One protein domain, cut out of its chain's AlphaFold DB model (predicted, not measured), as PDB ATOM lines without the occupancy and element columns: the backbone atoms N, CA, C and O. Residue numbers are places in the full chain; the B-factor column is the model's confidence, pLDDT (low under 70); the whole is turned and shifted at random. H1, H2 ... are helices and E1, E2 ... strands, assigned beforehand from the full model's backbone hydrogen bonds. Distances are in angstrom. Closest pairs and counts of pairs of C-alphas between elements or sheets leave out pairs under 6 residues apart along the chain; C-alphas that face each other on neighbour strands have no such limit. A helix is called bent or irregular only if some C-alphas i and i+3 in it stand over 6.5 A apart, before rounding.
ATOM      1  N   ASP A 151     -33.702  26.274  46.451       98.06
ATOM      2  CA  ASP A 151     -32.571  26.558  45.555       98.06
ATOM      3  C   ASP A 151     -32.154  28.039  45.593       98.06
ATOM      4  O   ASP A 151     -33.014  28.929  45.641       98.06
ATOM      5  N   ASP A 152     -30.848  28.310  45.565       97.50
ATOM      6  CA  ASP A 152     -30.283  29.665  45.560       97.50
ATOM      7  C   ASP A 152     -30.578  30.422  44.254       97.50
ATOM      8  O   ASP A 152     -30.634  31.656  44.237       97.50
ATOM      9  N   ASP A 153     -30.813  29.701  43.156       97.88
ATOM     10  CA  ASP A 153     -31.249  30.278  41.896       97.88
ATOM     11  C   ASP A 153     -32.741  30.643  41.955       97.88
ATOM     12  O   ASP A 153     -33.648  29.801  41.942       97.88
ATOM     13  N   MET A 154     -33.012  31.949  41.963       98.19
ATOM     14  CA  MET A 154     -34.374  32.475  42.018       98.19
ATOM     15  C   MET A 154     -35.232  32.055  40.817       98.19
ATOM     16  O   MET A 154     -36.454  31.994  40.956       98.19
ATOM     17  N   GLU A 155     -34.645  31.780  39.646       98.25
ATOM     18  CA  GLU A 155     -35.397  31.286  38.487       98.25
ATOM     19  C   GLU A 155     -35.876  29.854  38.720       98.25
ATOM     20  O   GLU A 155     -37.036  29.540  38.443       98.25
ATOM     21  N   LEU A 156     -35.022  28.994  39.290       98.50
ATOM     22  CA  LEU A 156     -35.393  27.628  39.673       98.50
ATOM     23  C   LEU A 156     -36.490  27.641  40.739       98.50
ATOM     24  O   LEU A 156     -37.503  26.953  40.593       98.50
ATOM     25  N   ARG A 157     -36.356  28.511  41.743       98.62
ATOM     26  CA  ARG A 157     -37.378  28.709  42.776       98.62
ATOM     27  C   ARG A 157     -38.712  29.193  42.197       98.62
ATOM     28  O   ARG A 157     -39.777  28.704  42.567       98.62
ATOM     29  N   ALA A 158     -38.674  30.121  41.246       98.62
ATOM     30  CA  ALA A 158     -39.861  30.607  40.547       98.62
ATOM     31  C   ALA A 158     -40.533  29.514  39.689       98.62
ATOM     32  O   ALA A 158     -41.762  29.400  39.705       98.62
ATOM     33  N   LEU A 159     -39.754  28.682  38.987       98.81
ATOM     34  CA  LEU A 159     -40.260  27.516  38.249       98.81
ATOM     35  C   LEU A 159     -40.942  26.508  39.182       98.81
ATOM     36  O   LEU A 159     -42.034  26.033  38.868       98.81
ATOM     37  N   ALA A 160     -40.342  26.237  40.343       98.81
ATOM     38  CA  ALA A 160     -40.931  25.390  41.374       98.81
ATOM     39  C   ALA A 160     -42.288  25.923  41.847       98.81
ATOM     40  O   ALA A 160     -43.277  25.192  41.847       98.81
ATOM     41  N   ILE A 161     -42.377  27.218  42.163       98.81
ATOM     42  CA  ILE A 161     -43.642  27.849  42.566       98.81
ATOM     43  C   ILE A 161     -44.698  27.702  41.460       98.81
ATOM     44  O   ILE A 161     -45.845  27.360  41.755       98.81
ATOM     45  N   MET A 162     -44.338  27.908  40.187       98.75
ATOM     46  CA  MET A 162     -45.268  27.722  39.063       98.75
ATOM     47  C   MET A 162     -45.760  26.274  38.957       98.75
ATOM     48  O   MET A 162     -46.963  26.058  38.819       98.75
ATOM     49  N   ALA A 163     -44.864  25.291  39.063       98.69
ATOM     50  CA  ALA A 163     -45.212  23.873  38.979       98.69
ATOM     51  C   ALA A 163     -46.091  23.406  40.152       98.69
ATOM     52  O   ALA A 163     -47.038  22.650  39.954       98.69
ATOM     53  N   LEU A 164     -45.822  23.888  41.367       98.81
ATOM     54  CA  LEU A 164     -46.486  23.418  42.589       98.81
ATOM     55  C   LEU A 164     -47.816  24.132  42.890       98.81
ATOM     56  O   LEU A 164     -48.584  23.656  43.726       98.81
ATOM     57  N   THR A 165     -48.100  25.260  42.225       98.69
ATOM     58  CA  THR A 165     -49.342  26.059  42.385       98.69
ATOM     59  C   THR A 165     -50.165  26.182  41.097       98.69
ATOM     60  O   THR A 165     -51.268  26.748  41.080       98.69
ATOM     61  N   GLY A 166     -49.587  25.753  39.974       98.00
ATOM     62  CA  GLY A 166     -50.143  25.914  38.638       98.00
ATOM     63  C   GLY A 166     -50.365  27.358  38.215       98.00
ATOM     64  O   GLY A 166     -51.119  27.581  37.273       98.00
ATOM     65  N   ARG A 167     -49.810  28.368  38.897       97.88
ATOM     66  CA  ARG A 167     -50.004  29.782  38.528       97.88
ATOM     67  C   ARG A 167     -49.248  30.141  37.250       97.88
ATOM     68  O   ARG A 167     -48.226  29.547  36.919       97.88
ATOM     69  N   ARG A 168     -49.772  31.109  36.491       96.56
ATOM     70  CA  ARG A 168     -49.127  31.582  35.258       96.56
ATOM     71  C   ARG A 168     -47.817  32.286  35.592       96.56
ATOM     72  O   ARG A 168     -47.695  32.924  36.631       96.56
ATOM     73  N   PHE A 169     -46.895  32.272  34.638       97.19
ATOM     74  CA  PHE A 169     -45.617  32.979  34.713       97.19
ATOM     75  C   PHE A 169     -45.738  34.413  35.264       97.19
ATOM     76  O   PHE A 169     -45.159  34.738  36.296       97.19
ATOM     77  N   ALA A 170     -46.569  35.250  34.636       95.88
ATOM     78  CA  ALA A 170     -46.768  36.636  35.062       95.88
ATOM     79  C   ALA A 170     -47.540  36.775  36.393       95.88
ATOM     80  O   ALA A 170     -47.377  37.770  37.095       95.88
ATOM     81  N   GLU A 171     -48.343  35.778  36.779       97.00
ATOM     82  CA  GLU A 171     -48.984  35.752  38.102       97.00
ATOM     83  C   GLU A 171     -47.918  35.530  39.181       97.00
ATOM     84  O   GLU A 171     -47.829  36.305  40.126       97.00
ATOM     85  N   VAL A 172     -47.040  34.539  39.012       98.06
ATOM     86  CA  VAL A 172     -45.977  34.262  39.990       98.06
ATOM     87  C   VAL A 172     -44.976  35.412  40.077       98.06
ATOM     88  O   VAL A 172     -44.587  35.792  41.180       98.06
ATOM     89  N   LEU A 173     -44.580  35.997  38.943       97.50
ATOM     90  CA  LEU A 173     -43.538  37.025  38.919       97.50
ATOM     91  C   LEU A 173     -44.024  38.443  39.237       97.50
ATOM     92  O   LEU A 173     -43.238  39.236  39.757       97.50
ATOM     93  N   GLN A 174     -45.283  38.783  38.935       95.50
ATOM     94  CA  GLN A 174     -45.787  40.156  39.059       95.50
ATOM     95  C   GLN A 174     -47.074  40.265  39.862       95.50
ATOM     96  O   GLN A 174     -47.042  40.820  40.959       95.50
ATOM     97  N   ALA A 175     -48.174  39.738  39.332       93.88
ATOM     98  CA  ALA A 175     -49.517  40.146  39.744       93.88
ATOM     99  C   ALA A 175     -50.085  39.363  40.932       93.88
ATOM    100  O   ALA A 175     -50.912  39.878  41.675       93.88
ATOM    101  N   GLY A 176     -49.674  38.107  41.064       96.31
ATOM    102  CA  GLY A 176     -50.243  37.165  42.006       96.31
ATOM    103  C   GLY A 176     -49.713  37.359  43.415       96.31
ATOM    104  O   GLY A 176     -48.519  37.591  43.593       96.31
ATOM    105  N   GLU A 177     -50.589  37.192  44.397       97.69
ATOM    106  CA  GLU A 177     -50.238  37.204  45.816       97.69
ATOM    107  C   GLU A 177     -50.781  35.937  46.488       97.69
ATOM    108  O   GLU A 177     -51.915  35.516  46.225       97.69
ATOM    109  N   PHE A 178     -49.955  35.323  47.340       98.31
ATOM    110  CA  PHE A 178     -50.303  34.128  48.107       98.31
ATOM    111  C   PHE A 178     -50.428  34.441  49.598       98.31
ATOM    112  O   PHE A 178     -49.557  35.069  50.203       98.31
ATOM    113  N   GLU A 179     -51.478  33.908  50.209       98.00
ATOM    114  CA  GLU A 179     -51.739  33.978  51.641       98.00
ATOM    115  C   GLU A 179     -51.998  32.569  52.197       98.00
ATOM    116  O   GLU A 179     -52.468  31.692  51.464       98.00
ATOM    117  N   PRO A 180     -51.729  32.322  53.493       97.44
ATOM    118  CA  PRO A 180     -52.160  31.087  54.136       97.44
ATOM    119  C   PRO A 180     -53.673  30.913  53.993       97.44
ATOM    120  O   PRO A 180     -54.428  31.850  54.255       97.44
ATOM    121  N   PHE A 181     -54.127  29.715  53.624       96.19
ATOM    122  CA  PHE A 181     -55.544  29.397  53.721       96.19
ATOM    123  C   PHE A 181     -55.871  28.991  55.160       96.19
ATOM    124  O   PHE A 181     -55.256  28.081  55.725       96.19
ATOM    125  N   VAL A 182     -56.817  29.706  55.760       94.19
ATOM    126  CA  VAL A 182     -57.197  29.553  57.161       94.19
ATOM    127  C   VAL A 182     -58.668  29.184  57.222       94.19
ATOM    128  O   VAL A 182     -59.507  29.887  56.668       94.19
ATOM    129  N   GLU A 183     -58.967  28.081  57.896       91.44
ATOM    130  CA  GLU A 183     -60.328  27.635  58.153       91.44
ATOM    131  C   GLU A 183     -60.698  27.946  59.602       91.44
ATOM    132  O   GLU A 183     -59.939  27.654  60.531       91.44
ATOM    133  N   HIS A 184     -61.858  28.569  59.782       90.75
ATOM    134  CA  HIS A 184     -62.408  28.889  61.091       90.75
ATOM    135  C   HIS A 184     -63.530  27.900  61.401       90.75
ATOM    136  O   HIS A 184     -64.520  27.835  60.674       90.75
ATOM    137  N   SER A 185     -63.372  27.139  62.477       86.88
ATOM    138  CA  SER A 185     -64.381  26.223  63.001       86.88
ATOM    139  C   SER A 185     -64.765  26.621  64.427       86.88
ATOM    140  O   SER A 185     -64.102  27.435  65.073       86.88
ATOM    141  N   SER A 186     -65.818  26.000  64.961       83.12
ATOM    142  CA  SER A 186     -66.194  26.134  66.376       83.12
ATOM    143  C   SER A 186     -65.088  25.690  67.345       83.12
ATOM    144  O   SER A 186     -65.077  26.116  68.495       83.12
ATOM    145  N   SER A 187     -64.150  24.856  66.885       82.19
ATOM    146  CA  SER A 187     -63.018  24.332  67.655       82.19
ATOM    147  C   SER A 187     -61.722  25.137  67.504       82.19
ATOM    148  O   SER A 187     -60.730  24.803  68.150       82.19
ATOM    149  N   GLY A 188     -61.708  26.197  66.686       89.94
ATOM    150  CA  GLY A 188     -60.569  27.102  66.562       89.94
ATOM    151  C   GLY A 188     -60.247  27.509  65.128       89.94
ATOM    152  O   GLY A 188     -61.088  27.514  64.236       89.94
ATOM    153  N   THR A 189     -58.996  27.914  64.919       90.06
ATOM    154  CA  THR A 189     -58.499  28.410  63.633       90.06
ATOM    155  C   THR A 189     -57.378  27.505  63.140       90.06
ATOM    156  O   THR A 189     -56.333  27.410  63.785       90.06
ATOM    157  N   VAL A 190     -57.582  26.848  61.997       92.19
ATOM    158  CA  VAL A 190     -56.640  25.872  61.435       92.19
ATOM    159  C   VAL A 190     -56.040  26.411  60.144       92.19
ATOM    160  O   VAL A 190     -56.746  26.812  59.221       92.19
ATOM    161  N   ARG A 191     -54.706  26.407  60.061       92.50
ATOM    162  CA  ARG A 191     -53.988  26.678  58.811       92.50
ATOM    163  C   ARG A 191     -53.919  25.401  57.992       92.50
ATOM    164  O   ARG A 191     -53.373  24.401  58.458       92.50
ATOM    165  N   GLN A 192     -54.437  25.445  56.774       95.62
ATOM    166  CA  GLN A 192     -54.485  24.278  55.907       95.62
ATOM    167  C   GLN A 192     -53.101  23.981  55.310       95.62
ATOM    168  O   GLN A 192     -52.452  24.857  54.741       95.62
ATOM    169  N   LYS A 193     -52.636  22.729  55.443       97.44
ATOM    170  CA  LYS A 193     -51.280  22.313  55.028       97.44
ATOM    171  C   LYS A 193     -51.071  22.370  53.513       97.44
ATOM    172  O   LYS A 193     -49.954  22.621  53.076       97.44
ATOM    173  N   TRP A 194     -52.123  22.134  52.734       98.12
ATOM    174  CA  TRP A 194     -52.057  21.947  51.278       98.12
ATOM    175  C   TRP A 194     -52.883  22.972  50.502       98.12
ATOM    176  O   TRP A 194     -53.161  22.771  49.325       98.12
ATOM    177  N   LEU A 195     -53.324  24.048  51.163       97.81
ATOM    178  CA  LEU A 195     -54.116  25.101  50.540       97.81
ATOM    179  C   LEU A 195     -53.456  26.462  50.755       97.81
ATOM    180  O   LEU A 195     -53.064  26.823  51.867       97.81
ATOM    181  N   LEU A 196     -53.409  27.245  49.683       98.19
ATOM    182  CA  LEU A 196     -53.119  28.674  49.724       98.19
ATOM    183  C   LEU A 196     -54.337  29.449  49.241       98.19
ATOM    184  O   LEU A 196     -55.098  28.986  48.392       98.19
ATOM    185  N   LYS A 197     -54.495  30.661  49.754       97.69
ATOM    186  CA  LYS A 197     -55.369  31.661  49.156       97.69
ATOM    187  C   LYS A 197     -54.555  32.425  48.115       97.69
ATOM    188  O   LYS A 197     -53.463  32.904  48.409       97.69
ATOM    189  N   PHE A 198     -55.071  32.509  46.897       97.88
ATOM    190  CA  PHE A 198     -54.446  33.208  45.781       97.88
ATOM    191  C   PHE A 198     -55.325  34.365  45.314       97.88
ATOM    192  O   PHE A 198     -56.542  34.216  45.206       97.88
ATOM    193  N   SER A 199     -54.696  35.493  45.000       95.94
ATOM    194  CA  SER A 199     -55.315  36.656  44.359       95.94
ATOM    195  C   SER A 199     -54.433  37.162  43.213       95.94
ATOM    196  O   SER A 199     -53.295  36.722  43.073       95.94
ATOM    197  N   GLY A 200     -54.954  38.062  42.371       93.38
ATOM    198  CA  GLY A 200     -54.202  38.601  41.227       93.38
ATOM    199  C   GLY A 200     -54.282  37.739  39.962       93.38
ATOM    200  O   GLY A 200     -53.334  37.678  39.178       93.38
ATOM    201  N   GLN A 201     -55.412  37.053  39.757       93.00
ATOM    202  CA  GLN A 201     -55.672  36.259  38.554       93.00
ATOM    203  C   GLN A 201     -55.632  37.134  37.290       93.00
ATOM    204  O   GLN A 201     -56.433  38.060  37.136       93.00
ATOM    205  N   LEU A 202     -54.769  36.771  36.340       88.56
ATOM    206  CA  LEU A 202     -54.676  37.438  35.041       88.56
ATOM    207  C   LEU A 202     -55.657  36.845  34.019       88.56
ATOM    208  O   LEU A 202     -56.201  35.755  34.200       88.56
ATOM    209  N   LYS A 203     -55.848  37.561  32.901       81.88
ATOM    210  CA  LYS A 203     -56.772  37.207  31.800       81.88
ATOM    211  C   LYS A 203     -58.244  37.101  32.216       81.88
ATOM    212  O   LYS A 203     -59.037  36.451  31.539       81.88
ATOM    213  N   THR A 204     -58.619  37.768  33.297       73.69
ATOM    214  CA  THR A 204     -60.012  37.988  33.670       73.69
ATOM    215  C   THR A 204     -60.501  39.246  32.951       73.69
ATOM    216  O   THR A 204     -59.848  40.287  32.979       73.69
ATOM    217  N   LYS A 205     -61.624  39.155  32.229       58.81
ATOM    218  CA  LYS A 205     -62.358  40.364  31.819       58.81
ATOM    219  C   LYS A 205     -62.958  40.967  33.094       58.81
ATOM    220  O   LYS A 205     -63.319  40.198  33.968       58.81
ATOM    221  N   SER A 206     -63.085  42.284  33.226       52.97
ATOM    222  CA  SER A 206     -63.626  42.945  34.434       52.97
ATOM    223  C   SER A 206     -65.145  42.738  34.622       52.97
ATOM    224  O   SER A 206     -65.893  43.698  34.768       52.97
ATOM    225  N   GLY A 207     -65.620  41.491  34.551       54.75
ATOM    226  CA  GLY A 207     -67.017  41.103  34.736       54.75
ATOM    227  C   GLY A 207     -67.282  40.564  36.148       54.75
ATOM    228  O   GLY A 207     -66.372  39.983  36.751       54.75
ATOM    229  N   PRO A 208     -68.513  40.710  36.673       53.69
ATOM    230  CA  PRO A 208     -68.879  40.315  38.040       53.69
ATOM    231  C   PRO A 208     -68.674  38.816  38.333       53.69
ATOM    232  O   PRO A 208     -68.354  38.444  39.462       53.69
ATOM    233  N   GLU A 209     -68.763  37.964  37.313       60.44
ATOM    234  CA  GLU A 209     -68.570  36.507  37.407       60.44
ATOM    235  C   GLU A 209     -67.109  36.064  37.265       60.44
ATOM    236  O   GLU A 209     -66.783  34.886  37.365       60.44
ATOM    237  N   THR A 210     -66.191  37.002  37.042       63.56
ATOM    238  CA  THR A 210     -64.773  36.671  36.889       63.56
ATOM    239  C   THR A 210     -64.044  36.689  38.228       63.56
ATOM    240  O   THR A 210     -64.511  37.256  39.220       63.56
ATOM    241  N   MET A 211     -62.850  36.100  38.246       67.88
ATOM    242  CA  MET A 211     -61.947  36.126  39.401       67.88
ATOM    243  C   MET A 211     -61.139  37.432  39.502       67.88
ATOM    244  O   MET A 211     -60.150  37.491  40.233       67.88
ATOM    245  N   PHE A 212     -61.522  38.479  38.762       75.19
ATOM    246  CA  PHE A 212     -60.861  39.780  38.825       75.19
ATOM    247  C   PHE A 212     -61.004  40.380  40.230       75.19
ATOM    248  O   PHE A 212     -62.114  40.528  40.736       75.19
ATOM    249  N   GLY A 213     -59.879  40.687  40.879       74.31
ATOM    250  CA  GLY A 213     -59.851  41.230  42.244       74.31
ATOM    251  C   GLY A 213     -60.328  40.269  43.343       74.31
ATOM    252  O   GLY A 213     -60.318  40.637  44.514       74.31
ATOM    253  N   LYS A 214     -60.719  39.034  43.000       86.00
ATOM    254  CA  LYS A 214     -61.158  38.026  43.968       86.00
ATOM    255  C   LYS A 214     -59.979  37.187  44.440       86.00
ATOM    256  O   LYS A 214     -59.029  36.929  43.700       86.00
ATOM    257  N   SER A 215     -60.080  36.733  45.682       91.00
ATOM    258  CA  SER A 215     -59.187  35.719  46.230       91.00
ATOM    259  C   SER A 215     -59.898  34.376  46.309       91.00
ATOM    260  O   SER A 215     -61.091  34.340  46.600       91.00
ATOM    261  N   TYR A 216     -59.178  33.281  46.097       93.88
ATOM    262  CA  TYR A 216     -59.746  31.934  46.154       93.88
ATOM    263  C   TYR A 216     -58.721  30.899  46.605       93.88
ATOM    264  O   TYR A 216     -57.515  31.132  46.544       93.88
ATOM    265  N   ALA A 217     -59.217  29.762  47.086       95.62
ATOM    266  CA  ALA A 217     -58.380  28.652  47.512       95.62
ATOM    267  C   ALA A 217     -57.793  27.919  46.302       95.62
ATOM    268  O   ALA A 217     -58.514  27.589  45.358       95.62
ATOM    269  N   ILE A 218     -56.504  27.606  46.368       97.62
ATOM    270  CA  ILE A 218     -55.829  26.714  45.432       97.62
ATOM    271  C   ILE A 218     -55.097  25.609  46.203       97.62
ATOM    272  O   ILE A 218     -54.501  25.894  47.248       97.62
ATOM    273  N   PRO A 219     -55.111  24.360  45.710       98.31
ATOM    274  CA  PRO A 219     -54.262  23.311  46.249       98.31
ATOM    275  C   PRO A 219     -52.793  23.548  45.902       98.31
ATOM    276  O   PRO A 219     -52.469  24.106  44.850       98.31
ATOM    277  N   THR A 220     -51.895  23.101  46.769       98.62
ATOM    278  CA  THR A 220     -50.452  23.096  46.522       98.62
ATOM    279  C   THR A 220     -49.922  21.671  46.510       98.62
ATOM    280  O   THR A 220     -50.333  20.841  47.315       98.62
ATOM    281  N   LEU A 221     -48.989  21.384  45.598       98.69
ATOM    282  CA  LEU A 221     -48.365  20.057  45.477       98.69
ATOM    283  C   LEU A 221     -47.180  19.848  46.440       98.69
ATOM    284  O   LEU A 221     -46.589  18.778  46.464       98.69
ATOM    285  N   ALA A 222     -46.853  20.869  47.231       98.56
ATOM    286  CA  ALA A 222     -45.905  20.855  48.344       98.56
ATOM    287  C   ALA A 222     -46.561  21.556  49.552       98.56
ATOM    288  O   ALA A 222     -47.572  22.254  49.359       98.56
ATOM    289  N   PRO A 223     -46.043  21.410  50.786       98.62
ATOM    290  CA  PRO A 223     -46.613  22.089  51.942       98.62
ATOM    291  C   PRO A 223     -46.732  23.600  51.703       98.62
ATOM    292  O   PRO A 223     -45.770  24.284  51.352       98.62
ATOM    293  N   ALA A 224     -47.932  24.142  51.916       98.56
ATOM    294  CA  ALA A 224     -48.286  25.529  51.623       98.56
ATOM    295  C   ALA A 224     -47.351  26.535  52.312       98.56
ATOM    296  O   ALA A 224     -47.051  27.594  51.762       98.56
ATOM    297  N   ARG A 225     -46.849  26.188  53.505       98.31
ATOM    298  CA  ARG A 225     -45.863  26.987  54.242       98.31
ATOM    299  C   ARG A 225     -44.575  27.183  53.446       98.31
ATOM    300  O   ARG A 225     -44.069  28.302  53.397       98.31
ATOM    301  N   ASP A 226     -44.067  26.121  52.839       98.75
ATOM    302  CA  ASP A 226     -42.757  26.116  52.196       98.75
ATOM    303  C   ASP A 226     -42.852  26.820  50.835       98.75
ATOM    304  O   ASP A 226     -42.046  27.700  50.536       98.75
ATOM    305  N   VAL A 227     -43.946  26.590  50.095       98.81
ATOM    306  CA  VAL A 227     -44.291  27.363  48.886       98.81
ATOM    307  C   VAL A 227     -44.401  28.860  49.194       98.81
ATOM    308  O   VAL A 227     -43.841  29.691  48.479       98.81
ATOM    309  N   LEU A 228     -45.106  29.224  50.271       98.56
ATOM    310  CA  LEU A 228     -45.288  30.621  50.667       98.56
ATOM    311  C   LEU A 228     -43.968  31.276  51.098       98.56
ATOM    312  O   LEU A 228     -43.722  32.437  50.765       98.56
ATOM    313  N   SER A 229     -43.123  30.542  51.824       98.62
ATOM    314  CA  SER A 229     -41.787  30.996  52.220       98.62
ATOM    315  C   SER A 229     -40.914  31.264  50.993       98.62
ATOM    316  O   SER A 229     -40.401  32.374  50.828       98.62
ATOM    317  N   ALA A 230     -40.836  30.295  50.075       98.75
ATOM    318  CA  ALA A 230     -40.088  30.408  48.829       98.75
ATOM    319  C   ALA A 230     -40.581  31.577  47.970       98.75
ATOM    320  O   ALA A 230     -39.769  32.357  47.472       98.75
ATOM    321  N   PHE A 231     -41.901  31.755  47.849       98.69
ATOM    322  CA  PHE A 231     -42.492  32.873  47.117       98.69
ATOM    323  C   PHE A 231     -42.109  34.229  47.711       98.69
ATOM    324  O   PHE A 231     -41.688  35.125  46.977       98.69
ATOM    325  N   ARG A 232     -42.210  34.386  49.035       98.38
ATOM    326  CA  ARG A 232     -41.833  35.631  49.718       98.38
ATOM    327  C   ARG A 232     -40.343  35.919  49.569       98.38
ATOM    328  O   ARG A 232     -39.987  37.042  49.219       98.38
ATOM    329  N   GLY A 233     -39.490  34.912  49.763       98.19
ATOM    330  CA  GLY A 233     -38.045  35.033  49.564       98.19
ATOM    331  C   GLY A 233     -37.693  35.420  48.126       98.19
ATOM    332  O   GLY A 233     -36.945  36.369  47.904       98.19
ATOM    333  N   MET A 234     -38.315  34.760  47.146       98.31
ATOM    334  CA  MET A 234     -38.159  35.077  45.727       98.31
ATOM    335  C   MET A 234     -38.572  36.524  45.433       98.31
ATOM    336  O   MET A 234     -37.786  37.263  44.846       98.31
ATOM    337  N   ARG A 235     -39.759  36.969  45.868       97.81
ATOM    338  CA  ARG A 235     -40.242  38.346  45.647       97.81
ATOM    339  C   ARG A 235     -39.392  39.408  46.346       97.81
ATOM    340  O   ARG A 235     -39.257  40.509  45.816       97.81
ATOM    341  N   ALA A 236     -38.814  39.089  47.504       97.81
ATOM    342  CA  ALA A 236     -37.928  39.979  48.250       97.81
ATOM    343  C   ALA A 236     -36.486  40.012  47.706       97.81
ATOM    344  O   ALA A 236     -35.719  40.899  48.082       97.81
ATOM    345  N   SER A 237     -36.101  39.086  46.825       98.31
ATOM    346  CA  SER A 237     -34.772  39.065  46.204       98.31
ATOM    347  C   SER A 237     -34.566  40.218  45.207       98.31
ATOM    348  O   SER A 237     -35.517  40.869  44.763       98.31
ATOM    349  N   ALA A 238     -33.312  40.472  44.818       98.00
ATOM    350  CA  ALA A 238     -33.001  41.458  43.779       98.00
ATOM    351  C   ALA A 238     -33.661  41.102  42.433       98.00
ATOM    352  O   ALA A 238     -34.291  41.962  41.818       98.00
ATOM    353  N   ALA A 239     -33.590  39.829  42.028       97.38
ATOM    354  CA  ALA A 239     -34.234  39.333  40.813       97.38
ATOM    355  C   ALA A 239     -35.763  39.494  40.874       97.38
ATOM    356  O   ALA A 239     -36.369  40.028  39.948       97.38
ATOM    357  N   GLY A 240     -36.379  39.140  42.006       97.25
ATOM    358  CA  GLY A 240     -37.821  39.282  42.215       97.25
ATOM    359  C   GLY A 240     -38.323  40.718  42.097       97.25
ATOM    360  O   GLY A 240     -39.378  40.948  41.502       97.25
ATOM    361  N   ARG A 241     -37.557  41.695  42.601       97.56
ATOM    362  CA  ARG A 241     -37.879  43.121  42.430       97.56
ATOM    363  C   ARG A 241     -37.824  43.546  40.965       97.56
ATOM    364  O   ARG A 241     -38.760  44.200  40.513       97.56
ATOM    365  N   ILE A 242     -36.791  43.125  40.230       97.00
ATOM    366  CA  ILE A 242     -36.656  43.397  38.788       97.00
ATOM    367  C   ILE A 242     -37.857  42.829  38.031       97.00
ATOM    368  O   ILE A 242     -38.483  43.541  37.248       97.00
ATOM    369  N   TRP A 243     -38.218  41.570  38.290       96.94
ATOM    370  CA  TRP A 243     -39.360  40.941  37.633       96.94
ATOM    371  C   TRP A 243     -40.673  41.645  37.968       96.94
ATOM    372  O   TRP A 243     -41.468  41.886  37.060       96.94
ATOM    373  N   LYS A 244     -40.892  42.031  39.236       95.19
ATOM    374  CA  LYS A 244     -42.115  42.720  39.676       95.19
ATOM    375  C   LYS A 244     -42.316  44.065  38.969       95.19
ATOM    376  O   LYS A 244     -43.452  44.392  38.646       95.19
ATOM    377  N   SER A 245     -41.243  44.813  38.707       94.38
ATOM    378  CA  SER A 245     -41.297  46.121  38.032       94.38
ATOM    379  C   SER A 245     -41.151  46.063  36.508       94.38
ATOM    380  O   SER A 245     -41.222  47.099  35.850       94.38
ATOM    381  N   ALA A 246     -40.891  44.888  35.932       93.12
ATOM    382  CA  ALA A 246     -40.605  44.766  34.509       93.12
ATOM    383  C   ALA A 246     -41.816  45.138  33.628       93.12
ATOM    384  O   ALA A 246     -42.938  44.713  33.910       93.12
ATOM    385  N   PRO A 247     -41.620  45.847  32.505       91.06
ATOM    386  CA  PRO A 247     -42.684  46.044  31.526       91.06
ATOM    387  C   PRO A 247     -43.187  44.706  30.957       91.06
ATOM    388  O   PRO A 247     -42.399  43.787  30.718       91.06
ATOM    389  N   GLU A 248     -44.480  44.610  30.636       85.38
ATOM    390  CA  GLU A 248     -45.102  43.391  30.077       85.38
ATOM    391  C   GLU A 248     -44.382  42.875  28.815       85.38
ATOM    392  O   GLU A 248     -44.221  41.667  28.596       85.38
ATOM    393  N   ARG A 249     -43.871  43.796  27.991       85.25
ATOM    394  CA  ARG A 249     -43.049  43.447  26.829       85.25
ATOM    395  C   ARG A 249     -41.799  42.671  27.241       85.25
ATOM    396  O   ARG A 249     -41.532  41.630  26.660       85.25
ATOM    397  N   GLN A 250     -41.075  43.128  28.259       89.75
ATOM    398  CA  GLN A 250     -39.861  42.460  28.732       89.75
ATOM    399  C   GLN A 250     -40.168  41.082  29.333       89.75
ATOM    400  O   GLN A 250     -39.444  40.122  29.064       89.75
ATOM    401  N   LEU A 251     -41.278  40.948  30.071       90.12
ATOM    402  CA  LEU A 251     -41.743  39.638  30.536       90.12
ATOM    403  C   LEU A 251     -41.951  38.662  29.377       90.12
ATOM    404  O   LEU A 251     -41.537  37.511  29.468       90.12
ATOM    405  N   SER A 252     -42.614  39.101  28.306       86.75
ATOM    406  CA  SER A 252     -42.975  38.221  27.193       86.75
ATOM    407  C   SER A 252     -41.819  37.933  26.233       86.75
ATOM    408  O   SER A 252     -41.731  36.809  25.747       86.75
ATOM    409  N   THR A 253     -40.933  38.900  25.970       87.94
ATOM    410  CA  THR A 253     -39.860  38.758  24.967       87.94
ATOM    411  C   THR A 253     -38.510  38.343  25.533       87.94
ATOM    412  O   THR A 253     -37.679  37.863  24.770       87.94
ATOM    413  N   THR A 254     -38.272  38.539  26.830       91.94
ATOM    414  CA  THR A 254     -36.978  38.246  27.464       91.94
ATOM    415  C   THR A 254     -37.147  37.163  28.517       91.94
ATOM    416  O   THR A 254     -36.728  36.028  28.308       91.94
ATOM    417  N   PHE A 255     -37.865  37.461  29.604       94.94
ATOM    418  CA  PHE A 255     -37.900  36.549  30.746       94.94
ATOM    419  C   PHE A 255     -38.641  35.242  30.449       94.94
ATOM    420  O   PHE A 255     -38.159  34.175  30.801       94.94
ATOM    421  N   ASN A 256     -39.786  35.273  29.765       95.06
ATOM    422  CA  ASN A 256     -40.539  34.054  29.460       95.06
ATOM    423  C   ASN A 256     -39.727  33.060  28.587       95.06
ATOM    424  O   ASN A 256     -39.636  31.885  28.961       95.06
ATOM    425  N   PRO A 257     -39.076  33.472  27.478       96.06
ATOM    426  CA  PRO A 257     -38.137  32.610  26.756       96.06
ATOM    427  C   PRO A 257     -37.002  32.053  27.622       96.06
ATOM    428  O   PRO A 257     -36.708  30.860  27.532       96.06
ATOM    429  N   ASP A 258     -36.401  32.884  28.477       97.31
ATOM    430  CA  ASP A 258     -35.290  32.484  29.348       97.31
ATOM    431  C   ASP A 258     -35.726  31.432  30.370       97.31
ATOM    432  O   ASP A 258     -35.097  30.380  30.482       97.31
ATOM    433  N   PHE A 259     -36.883  31.625  31.000       98.31
ATOM    434  CA  PHE A 259     -37.482  30.654  31.910       98.31
ATOM    435  C   PHE A 259     -37.859  29.342  31.220       98.31
ATOM    436  O   PHE A 259     -37.663  28.274  31.794       98.31
ATOM    437  N   ASN A 260     -38.371  29.373  29.984       97.69
ATOM    438  CA  ASN A 260     -38.619  28.135  29.234       97.69
ATOM    439  C   ASN A 260     -37.316  27.408  28.891       97.69
ATOM    440  O   ASN A 260     -37.284  26.179  28.912       97.69
ATOM    441  N   ARG A 261     -36.244  28.142  28.571       97.75
ATOM    442  CA  ARG A 261     -34.920  27.553  28.344       97.75
ATOM    443  C   ARG A 261     -34.392  26.922  29.631       97.75
ATOM    444  O   ARG A 261     -34.024  25.752  29.601       97.75
ATOM    445  N   LYS A 262     -34.457  27.646  30.753       98.25
ATOM    446  CA  LYS A 262     -34.071  27.158  32.083       98.25
ATOM    447  C   LYS A 262     -34.862  25.915  32.483       98.25
ATOM    448  O   LYS A 262     -34.273  24.940  32.933       98.25
ATOM    449  N   LEU A 263     -36.177  25.912  32.261       98.31
ATOM    450  CA  LEU A 263     -37.047  24.774  32.554       98.31
ATOM    451  C   LEU A 263     -36.609  23.508  31.809       98.31
ATOM    452  O   LEU A 263     -36.601  22.432  32.397       98.31
ATOM    453  N   ARG A 264     -36.207  23.621  30.540       97.19
ATOM    454  CA  ARG A 264     -35.758  22.471  29.735       97.19
ATOM    455  C   ARG A 264     -34.411  21.905  30.172       97.19
ATOM    456  O   ARG A 264     -34.104  20.770  29.830       97.19
ATOM    457  N   THR A 265     -33.619  22.677  30.909       96.94
ATOM    458  CA  THR A 265     -32.297  22.266  31.401       96.94
ATOM    459  C   THR A 265     -32.260  22.053  32.914       96.94
ATOM    460  O   THR A 265     -31.207  21.723  33.451       96.94
ATOM    461  N   CYS A 266     -33.366  22.284  33.626       97.44
ATOM    462  CA  CYS A 266     -33.411  22.125  35.076       97.44
ATOM    463  C   CYS A 266     -33.446  20.637  35.477       97.44
ATOM    464  O   CYS A 266     -33.814  19.788  34.659       97.44
ATOM    465  N   PRO A 267     -33.131  20.297  36.742       97.75
ATOM    466  CA  PRO A 267     -33.114  18.909  37.202       97.75
ATOM    467  C   PRO A 267     -34.430  18.148  36.990       97.75
ATOM    468  O   PRO A 267     -34.396  16.932  36.808       97.75
ATOM    469  N   ALA A 268     -35.577  18.840  36.978       97.12
ATOM    470  CA  ALA A 268     -36.885  18.224  36.759       97.12
ATOM    471  C   ALA A 268     -37.076  17.733  35.312       97.12
ATOM    472  O   ALA A 268     -37.798  16.767  35.086       97.12
TER     473      ALA A 268
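What this domain is: This is residues 151 to 268 of the 366 residues of an uncharacterized protein of Thiohalocapsa sp. PB-PSB1 (UniProt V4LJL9). A cluster of five mostly crossed helices, with H1 as its hub, makes one end, and a strongly twisted sheet of three strands makes the other. H3 covers part of one face of the sheet, while the tip of the hairpin E1 and E2, residues 184 to 189, sticks out away from the helices. The 118 printed residues hold five named helices and three named strands in the order H1 H2 E1 E2 E3 H3 H4 H5, a mixed class; the sheet's order is E1 E2 E3, all antiparallel. The whole is compact, with a radius of gyration of the C-alphas of 15.2 A, and spans 50 by 36 by 23 A.

How they stand to each other: H1, residues 154 to 165, touches H2, residues 169 to 175, about perpendicular at 86 degrees; their closest C-alphas, of Met 162 and Val 172, are 6.6 A apart. E1, residues 177 to 185, and E2, residues 188 to 199, form a hairpin, with N 183 and O 190 at 2.9 A. E2 bends by 92 degrees at residue 194, and its hairpin with E3, residues 216 to 219, has N 198 and O 216 at 2.8 A. The three strands are a meander, each the antiparallel neighbour of the one before. H3, residues 224 to 236, is on one face of this sheet at a height of 10.3 A, giving two layers, helix over sheet. H3 touches H1, opposite ways at a tilt of 36 degrees, only just steep, with the C-alphas of Met 154 and Met 234 closest at 5.9 A. H4, residues 238 to 245, touches H2, with the C-alphas of Gln 174 and Lys 244 closest at 4.5 A. H5, residues 248 to 265, touches H1 at 87 degrees, about perpendicular, with the C-alphas of Glu 155 and Phe 259 closest at 6.9 A; H3 and H5 are apart. Every O i to N i+4 pair is within hydrogen-bond range in H1, H3 and H4, against 2 of 3 in H2 and 11 of 14 in H5.

Where its parts are: H1 begins at C-alpha 154, (-34.374, 32.475, 42.018), and is 16.3 A long. E1 is 24.8 A long, E2 24.7 A and H3 18.1 A. H5, 24.7 A long with a kink of 35 degrees near residue 255, ends at C-alpha 265, (-32.297, 22.266, 31.401). H2 and H5 are only just irregular: C-alphas 172 and 175 are 6.9 A apart, and C-alphas 253 and 256 are 6.54 A apart.

The domain as a whole: The two C-alphas farthest apart, of Ser 186 and Thr 253, are 50.7 A apart. The printed part has no cut. The link from E2 to E3, residues 200 to 215, is long, and the other links are tight. Mean pLDDT of the printed part is 92.9; residues 205 to 211 are under 70.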